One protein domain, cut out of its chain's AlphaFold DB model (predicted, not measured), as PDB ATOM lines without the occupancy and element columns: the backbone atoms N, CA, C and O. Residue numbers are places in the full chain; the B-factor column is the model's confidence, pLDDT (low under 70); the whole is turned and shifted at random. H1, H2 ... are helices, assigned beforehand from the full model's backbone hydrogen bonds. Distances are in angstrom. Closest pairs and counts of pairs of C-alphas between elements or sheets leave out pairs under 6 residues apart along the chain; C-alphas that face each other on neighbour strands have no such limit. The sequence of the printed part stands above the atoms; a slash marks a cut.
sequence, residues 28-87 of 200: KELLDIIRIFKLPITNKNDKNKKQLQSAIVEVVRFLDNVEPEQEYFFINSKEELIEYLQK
ATOM      1  N   LYS A  28     -34.502 -28.753  37.963       84.44
ATOM      2  CA  LYS A  28     -33.196 -28.332  38.477       84.44
ATOM      3  C   LYS A  28     -32.097 -29.332  38.124       84.44
ATOM      4  O   LYS A  28     -31.043 -28.934  37.666       84.44
ATOM      5  N   GLU A  29     -32.377 -30.615  38.296       83.94
ATOM      6  CA  GLU A  29     -31.437 -31.680  37.957       83.94
ATOM      7  C   GLU A  29     -31.162 -31.745  36.452       83.94
ATOM      8  O   GLU A  29     -30.011 -31.868  36.064       83.94
ATOM      9  N   LEU A  30     -32.184 -31.585  35.603       89.50
ATOM     10  CA  LEU A  30     -31.981 -31.500  34.153       89.50
ATOM     11  C   LEU A  30     -31.070 -30.315  33.788       89.50
ATOM     12  O   LEU A  30     -30.198 -30.451  32.936       89.50
ATOM     13  N   LEU A  31     -31.220 -29.168  34.457       88.50
ATOM     14  CA  LEU A  31     -30.313 -28.027  34.286       88.50
ATOM     15  C   LEU A  31     -28.889 -28.324  34.778       88.50
ATOM     16  O   LEU A  31     -27.931 -27.889  34.136       88.50
ATOM     17  N   ASP A  32     -28.746 -29.061  35.882       86.81
ATOM     18  CA  ASP A  32     -27.447 -29.500  36.397       86.81
ATOM     19  C   ASP A  32     -26.761 -30.447  35.398       86.81
ATOM     20  O   ASP A  32     -25.596 -30.226  35.082       86.81
ATOM     21  N   ILE A  33     -27.488 -31.411  34.814       88.44
ATOM     22  CA  ILE A  33     -26.997 -32.303  33.744       88.44
ATOM     23  C   ILE A  33     -26.514 -31.482  32.544       88.44
ATOM     24  O   ILE A  33     -25.377 -31.640  32.109       88.44
ATOM     25  N   ILE A  34     -27.331 -30.543  32.053       89.56
ATOM     26  CA  ILE A  34     -26.957 -29.672  30.924       89.56
ATOM     27  C   ILE A  34     -25.683 -28.881  31.230       89.56
ATOM     28  O   ILE A  34     -24.848 -28.679  30.353       89.56
ATOM     29  N   ARG A  35     -25.537 -28.387  32.461       87.88
ATOM     30  CA  ARG A  35     -24.364 -27.612  32.872       87.88
ATOM     31  C   ARG A  35     -23.114 -28.481  32.987       87.88
ATOM     32  O   ARG A  35     -22.053 -28.042  32.561       87.88
ATOM     33  N   ILE A  36     -23.243 -29.653  33.594       86.94
ATOM     34  CA  ILE A  36     -22.132 -30.540  33.937       86.94
ATOM     35  C   ILE A  36     -21.585 -31.229  32.687       86.94
ATOM     36  O   ILE A  36     -20.395 -31.127  32.419       86.94
ATOM     37  N   PHE A  37     -22.462 -31.801  31.862       87.81
ATOM     38  CA  PHE A  37     -22.090 -32.424  30.587       87.81
ATOM     39  C   PHE A  37     -21.978 -31.414  29.436       87.81
ATOM     40  O   PHE A  37     -21.857 -31.805  28.282       87.81
ATOM     41  N   LYS A  38     -22.044 -30.108  29.744       87.38
ATOM     42  CA  LYS A  38     -21.897 -28.991  28.793       87.38
ATOM     43  C   LYS A  38     -22.771 -29.148  27.535       87.38
ATOM     44  O   LYS A  38     -22.350 -28.807  26.433       87.38
ATOM     45  N   LEU A  39     -24.002 -29.638  27.698       87.81
ATOM     46  CA  LEU A  39     -24.898 -29.909  26.575       87.81
ATOM     47  C   LEU A  39     -25.274 -28.596  25.854       87.81
ATOM     48  O   LEU A  39     -25.717 -27.650  26.526       87.81
ATOM     49  N   PRO A  40     -25.153 -28.517  24.513       86.88
ATOM     50  CA  PRO A  40     -25.430 -27.308  23.729       86.88
ATOM     51  C   PRO A  40     -26.938 -27.013  23.594       86.88
ATOM     52  O   PRO A  40     -27.514 -27.074  22.514       86.88
ATOM     53  N   ILE A  41     -27.602 -26.669  24.703       86.75
ATOM     54  CA  ILE A  41     -29.026 -26.303  24.736       86.75
ATOM     55  C   ILE A  41     -29.179 -24.794  24.942       86.75
ATOM     56  O   ILE A  41     -28.880 -24.259  26.017       86.75
ATOM     57  N   THR A  42     -29.706 -24.111  23.927       84.69
ATOM     58  CA  THR A  42     -30.037 -22.680  23.970       84.69
ATOM     59  C   THR A  42     -31.278 -22.412  24.826       84.69
ATOM     60  O   THR A  42     -32.179 -23.248  24.940       84.69
ATOM     61  N   ASN A  43     -31.319 -21.241  25.471       83.44
ATOM     62  CA  ASN A  43     -32.446 -20.765  26.288       83.44
ATOM     63  C   ASN A  43     -32.955 -21.789  27.324       83.44
ATOM     64  O   ASN A  43     -34.145 -21.874  27.628       83.44
ATOM     65  N   LYS A  44     -32.046 -22.586  27.903       84.44
ATOM     66  CA  LYS A  44     -32.378 -23.628  28.894       84.44
ATOM     67  C   LYS A  44     -33.139 -23.100  30.119       84.44
ATOM     68  O   LYS A  44     -33.919 -23.836  30.719       84.44
ATOM     69  N   ASN A  45     -32.952 -21.828  30.477       84.56
ATOM     70  CA  ASN A  45     -33.650 -21.201  31.600       84.56
ATOM     71  C   ASN A  45     -35.118 -20.870  31.299       84.56
ATOM     72  O   ASN A  45     -35.907 -20.818  32.238       84.56
ATOM     73  N   ASP A  46     -35.508 -20.749  30.031       85.81
ATOM     74  CA  ASP A  46     -36.883 -20.409  29.642       85.81
ATOM     75  C   ASP A  46     -37.722 -21.668  29.380       85.81
ATOM     76  O   ASP A  46     -38.938 -21.681  29.571       85.81
ATOM     77  N   LYS A  47     -37.065 -22.780  29.027       86.75
ATOM     78  CA  LYS A  47     -37.715 -24.064  28.730       86.75
ATOM     79  C   LYS A  47     -38.361 -24.692  29.964       86.75
ATOM     80  O   LYS A  47     -37.713 -24.904  30.985       86.75
ATOM     81  N   ASN A  48     -39.631 -25.080  29.864       90.06
ATOM     82  CA  ASN A  48     -40.310 -25.881  30.883       90.06
ATOM     83  C   ASN A  48     -39.710 -27.301  30.995       90.06
ATOM     84  O   ASN A  48     -38.874 -27.711  30.193       90.06
ATOM     85  N   LYS A  49     -40.125 -28.081  32.004       88.00
ATOM     86  CA  LYS A  49     -39.552 -29.419  32.242       88.00
ATOM     87  C   LYS A  49     -39.677 -30.345  31.023       88.00
ATOM     88  O   LYS A  49     -38.699 -30.999  30.689       88.00
ATOM     89  N   LYS A  50     -40.845 -30.389  30.373       88.44
ATOM     90  CA  LYS A  50     -41.062 -31.243  29.192       88.44
ATOM     91  C   LYS A  50     -40.163 -30.809  28.034       88.44
ATOM     92  O   LYS A  50     -39.496 -31.637  27.435       88.44
ATOM     93  N   GLN A  51     -40.070 -29.501  27.794       90.00
ATOM     94  CA  GLN A  51     -39.196 -28.928  26.768       90.00
ATOM     95  C   GLN A  51     -37.713 -29.219  27.032       90.00
ATOM     96  O   GLN A  51     -36.964 -29.455  26.090       90.00
ATOM     97  N   LEU A  52     -37.280 -29.217  28.298       91.38
ATOM     98  CA  LEU A  52     -35.920 -29.615  28.670       91.38
ATOM     99  C   LEU A  52     -35.672 -31.103  28.424       91.38
ATOM    100  O   LEU A  52     -34.607 -31.446  27.931       91.38
ATOM    101  N   GLN A  53     -36.638 -31.971  28.735       91.56
ATOM    102  CA  GLN A  53     -36.519 -33.405  28.453       91.56
ATOM    103  C   GLN A  53     -36.354 -33.652  26.952       91.56
ATOM    104  O   GLN A  53     -35.402 -34.316  26.562       91.56
ATOM    105  N   SER A  54     -37.213 -33.058  26.115       90.19
ATOM    106  CA  SER A  54     -37.114 -33.187  24.656       90.19
ATOM    107  C   SER A  54     -35.776 -32.672  24.121       90.19
ATOM    108  O   SER A  54     -35.109 -33.384  23.380       90.19
ATOM    109  N   ALA A  55     -35.335 -31.490  24.563       90.25
ATOM    110  CA  ALA A  55     -34.068 -30.913  24.116       90.25
ATOM    111  C   ALA A  55     -32.846 -31.748  24.545       90.25
ATOM    112  O   ALA A  55     -31.887 -31.863  23.789       90.25
ATOM    113  N   ILE A  56     -32.869 -32.341  25.745       90.62
ATOM    114  CA  ILE A  56     -31.803 -33.248  26.196       90.62
ATOM    115  C   ILE A  56     -31.780 -34.507  25.332       90.62
ATOM    116  O   ILE A  56     -30.704 -34.911  24.912       90.62
ATOM    117  N   VAL A  57     -32.937 -35.109  25.041       90.56
ATOM    118  CA  VAL A  57     -33.012 -36.301  24.180       90.56
ATOM    119  C   VAL A  57     -32.456 -36.002  22.791       90.56
ATOM    120  O   VAL A  57     -31.646 -36.776  22.294       90.56
ATOM    121  N   GLU A  58     -32.845 -34.878  22.185       88.44
ATOM    122  CA  GLU A  58     -32.327 -34.458  20.878       88.44
ATOM    123  C   GLU A  58     -30.807 -34.311  20.904       88.44
ATOM    124  O   GLU A  58     -30.119 -34.947  20.113       88.44
ATOM    125  N   VAL A  59     -30.266 -33.541  21.850       88.56
ATOM    126  CA  VAL A  59     -28.820 -33.297  21.922       88.56
ATOM    127  C   VAL A  59     -28.038 -34.569  22.232       88.56
ATOM    128  O   VAL A  59     -27.036 -34.833  21.581       88.56
ATOM    129  N   VAL A  60     -28.484 -35.368  23.204       87.88
ATOM    130  CA  VAL A  60     -27.770 -36.583  23.619       87.88
ATOM    131  C   VAL A  60     -27.767 -37.625  22.503       87.88
ATOM    132  O   VAL A  60     -26.762 -38.305  22.348       87.88
ATOM    133  N   ARG A  61     -28.817 -37.727  21.675       84.38
ATOM    134  CA  ARG A  61     -28.816 -38.641  20.515       84.38
ATOM    135  C   ARG A  61     -27.660 -38.358  19.557       84.38
ATOM    136  O   ARG A  61     -26.959 -39.292  19.178       84.38
ATOM    137  N   PHE A  62     -27.452 -37.086  19.221       82.25
ATOM    138  CA  PHE A  62     -26.419 -36.647  18.274       82.25
ATOM    139  C   PHE A  62     -25.057 -36.373  18.919       82.25
ATOM    140  O   PHE A  62     -24.131 -35.958  18.233       82.25
ATOM    141  N   LEU A  63     -24.928 -36.571  20.232       83.94
ATOM    142  CA  LEU A  63     -23.657 -36.408  20.918       83.94
ATOM    143  C   LEU A  63     -22.764 -37.622  20.641       83.94
ATOM    144  O   LEU A  63     -23.215 -38.754  20.820       83.94
ATOM    145  N   ASP A  64     -21.507 -37.407  20.260       78.31
ATOM    146  CA  ASP A  64     -20.568 -38.512  20.027       78.31
ATOM    147  C   ASP A  64     -20.155 -39.173  21.344       78.31
ATOM    148  O   ASP A  64     -20.287 -40.380  21.507       78.31
ATOM    149  N   ASN A  65     -19.702 -38.368  22.309       80.06
ATOM    150  CA  ASN A  65     -19.250 -38.815  23.624       80.06
ATOM    151  C   ASN A  65     -19.511 -37.746  24.691       80.06
ATOM    152  O   ASN A  65     -19.631 -36.557  24.388       80.06
ATOM    153  N   VAL A  66     -19.560 -38.172  25.953       83.69
ATOM    154  CA  VAL A  66     -19.581 -37.284  27.125       83.69
ATOM    155  C   VAL A  66     -18.250 -37.357  27.862       83.69
ATOM    156  O   VAL A  66     -17.631 -38.416  27.929       83.69
ATOM    157  N   GLU A  67     -17.819 -36.237  28.442       81.25
ATOM    158  CA  GLU A  67     -16.709 -36.250  29.396       81.25
ATOM    159  C   GLU A  67     -17.130 -37.027  30.662       81.25
ATOM    160  O   GLU A  67     -18.225 -36.773  31.181       81.25
ATOM    161  N   PRO A  68     -16.284 -37.938  31.184       80.75
ATOM    162  CA  PRO A  68     -16.562 -38.646  32.427       80.75
ATOM    163  C   PRO A  68     -16.765 -37.687  33.604       80.75
ATOM    164  O   PRO A  68     -15.978 -36.766  33.828       80.75
ATOM    165  N   GLU A  69     -17.785 -37.949  34.412       79.06
ATOM    166  CA  GLU A  69     -18.158 -37.147  35.570       79.06
ATOM    167  C   GLU A  69     -18.245 -38.032  36.813       79.06
ATOM    168  O   GLU A  69     -19.102 -38.908  36.916       79.06
ATOM    169  N   GLN A  70     -17.354 -37.788  37.775       73.50
ATOM    170  CA  GLN A  70     -17.171 -38.641  38.956       73.50
ATOM    171  C   GLN A  70     -17.547 -37.964  40.282       73.50
ATOM    172  O   GLN A  70     -17.371 -38.551  41.353       73.50
ATOM    173  N   GLU A  71     -18.028 -36.720  40.267       63.88
ATOM    174  CA  GLU A  71     -18.388 -35.999  41.489       63.88
ATOM    175  C   GLU A  71     -19.878 -36.081  41.833       63.88
ATOM    176  O   GLU A  71     -20.223 -36.091  43.023       63.88
ATOM    177  N   TYR A  72     -20.764 -36.118  40.836       65.19
ATOM    178  CA  TYR A  72     -22.206 -35.953  41.028       65.19
ATOM    179  C   TYR A  72     -23.040 -37.133  40.538       65.19
ATOM    180  O   TYR A  72     -23.934 -37.566  41.275       65.19
ATOM    181  N   PHE A  73     -22.779 -37.611  39.327       71.88
ATOM    182  CA  PHE A  73     -23.567 -38.613  38.621       71.88
ATOM    183  C   PHE A  73     -22.837 -39.947  38.460       71.88
ATOM    184  O   PHE A  73     -23.525 -40.956  38.358       71.88
ATOM    185  N   PHE A  74     -21.498 -39.967  38.533       78.56
ATOM    186  CA  PHE A  74     -20.679 -41.178  38.346       78.56
ATOM    187  C   PHE A  74     -20.929 -41.829  36.979       78.56
ATOM    188  O   PHE A  74     -21.208 -43.019  36.898       78.56
ATOM    189  N   ILE A  75     -20.872 -41.011  35.928       84.69
ATOM    190  CA  ILE A  75     -21.154 -41.395  34.542       84.69
ATOM    191  C   ILE A  75     -19.858 -41.282  33.743       84.69
ATOM    192  O   ILE A  75     -19.248 -40.216  33.701       84.69
ATOM    193  N   ASN A  76     -19.446 -42.366  33.099       81.31
ATOM    194  CA  ASN A  76     -18.227 -42.465  32.298       81.31
ATOM    195  C   ASN A  76     -18.478 -42.308  30.803       81.31
ATOM    196  O   ASN A  76     -17.566 -41.930  30.074       81.31
ATOM    197  N   SER A  77     -19.684 -42.640  30.347       85.44
ATOM    198  CA  SER A  77     -19.988 -42.741  28.926       85.44
ATOM    199  C   SER A  77     -21.379 -42.217  28.586       85.44
ATOM    200  O   SER A  77     -22.213 -41.936  29.453       85.44
ATOM    201  N   LYS A  78     -21.625 -42.062  27.284       85.31
ATOM    202  CA  LYS A  78     -22.905 -41.590  26.749       85.31
ATOM    203  C   LYS A  78     -24.021 -42.575  27.090       85.31
ATOM    204  O   LYS A  78     -25.125 -42.161  27.434       85.31
ATOM    205  N   GLU A  79     -23.727 -43.867  27.016       85.31
ATOM    206  CA  GLU A  79     -24.659 -44.956  27.300       85.31
ATOM    207  C   GLU A  79     -25.097 -44.911  28.764       85.31
ATOM    208  O   GLU A  79     -26.294 -44.953  29.042       85.31
ATOM    209  N   GLU A  80     -24.151 -44.709  29.685       85.38
ATOM    210  CA  GLU A  80     -24.446 -44.534  31.110       85.38
ATOM    211  C   GLU A  80     -25.291 -43.272  31.370       85.38
ATOM    212  O   GLU A  80     -26.169 -43.281  32.235       85.38
ATOM    213  N   LEU A  81     -25.094 -42.192  30.599       87.06
ATOM    214  CA  LEU A  81     -25.948 -41.002  30.684       87.06
ATOM    215  C   LEU A  81     -27.379 -41.283  30.218       87.06
ATOM    216  O   LEU A  81     -28.332 -40.852  30.872       87.06
ATOM    217  N   ILE A  82     -27.543 -41.996  29.103       88.19
ATOM    218  CA  ILE A  82     -28.861 -42.399  28.597       88.19
ATOM    219  C   ILE A  82     -29.554 -43.295  29.627       88.19
ATOM    220  O   ILE A  82     -30.704 -43.039  29.986       88.19
ATOM    221  N   GLU A  83     -28.842 -44.282  30.167       87.56
ATOM    222  CA  GLU A  83     -29.360 -45.190  31.186       87.56
ATOM    223  C   GLU A  83     -29.774 -44.437  32.460       87.56
ATOM    224  O   GLU A  83     -30.861 -44.669  32.998       87.56
ATOM    225  N   TYR A  84     -28.958 -43.479  32.915       86.25
ATOM    226  CA  TYR A  84     -29.288 -42.617  34.049       86.25
ATOM    227  C   TYR A  84     -30.572 -41.818  33.803       86.25
ATOM    228  O   TYR A  84     -31.415 -41.730  34.693       86.25
ATOM    229  N   LEU A  85     -30.730 -41.246  32.603       86.81
ATOM    230  CA  LEU A  85     -31.904 -40.457  32.224       86.81
ATOM    231  C   LEU A  85     -33.174 -41.304  32.084       86.81
ATOM    232  O   LEU A  85     -34.270 -40.777  32.273       86.81
ATOM    233  N   GLN A  86     -33.053 -42.584  31.725       88.06
ATOM    234  CA  GLN A  86     -34.178 -43.517  31.594       88.06
ATOM    235  C   GLN A  86     -34.629 -44.098  32.939       88.06
ATOM    236  O   GLN A  86     -35.802 -44.444  33.104       88.06
ATOM    237  N   LYS A  87     -33.719 -44.217  33.908       84.12
ATOM    238  CA  LYS A  87     -34.014 -44.766  35.233       84.12
ATOM    239  C   LYS A  87     -34.655 -43.731  36.151       84.12
ATOM    240  O   LYS A  87     -34.526 -42.520  35.993       84.12
TER     241      LYS A  87
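Overview. This is residues 28 to 87 of the 200 residues of an uncharacterized protein of Marinobacter sp (UniProt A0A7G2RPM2). Three short helices make a loose triangle with few contacts between them; H1 and H2 run the same way, H3 opposite to H2. Two long links loop out between them, and their residues Asp 46 and Asn 76 mark the far ends. The printed part has 60 residues, all helix in class, in the order H1, H2, H3, with no named strand. It is compact, with a radius of gyration of the C-alphas of 10.8 A, and spans 29 by 23 by 21 A.

Along the chain. H1, residues 28 to 36, measures 12.2 A from C-alpha 28 at (-33.196, -28.332, 38.477). H2, residues 49 to 61, measures 18.4 A. H3, residues 78 to 86, measures 12.4 A, to C-alpha 86 at (-34.178, -43.517, 31.594).

Arrangement. H1 and H2 only just touch, with 3 pairs of C-alphas within 8 A, H2 with residues 52 to 56 alone; the closest C-alphas, of Leu 30 and Leu 52, are 7.0 A apart. Their tilt is shallow, 29 degrees, the same way. H2 and H3 are close but not clearly touching, the closest C-alphas, of Val 60 and Lys 78, 7.7 A apart, at a shallow tilt of 25 degrees, opposite ways. H1 and H3 are apart. In H1, H2 and H3 every O i to N i+4 pair is within hydrogen-bond range.

Size, cuts and confidence. The two C-alphas farthest apart, of Asp 46 and Asn 76, are 29.0 A apart. The printed part has no cut. Both links are long, residues 37 to 48 and 62 to 77. The mean pLDDT of the printed part is 85.0; residues 71 to 72 are under 70.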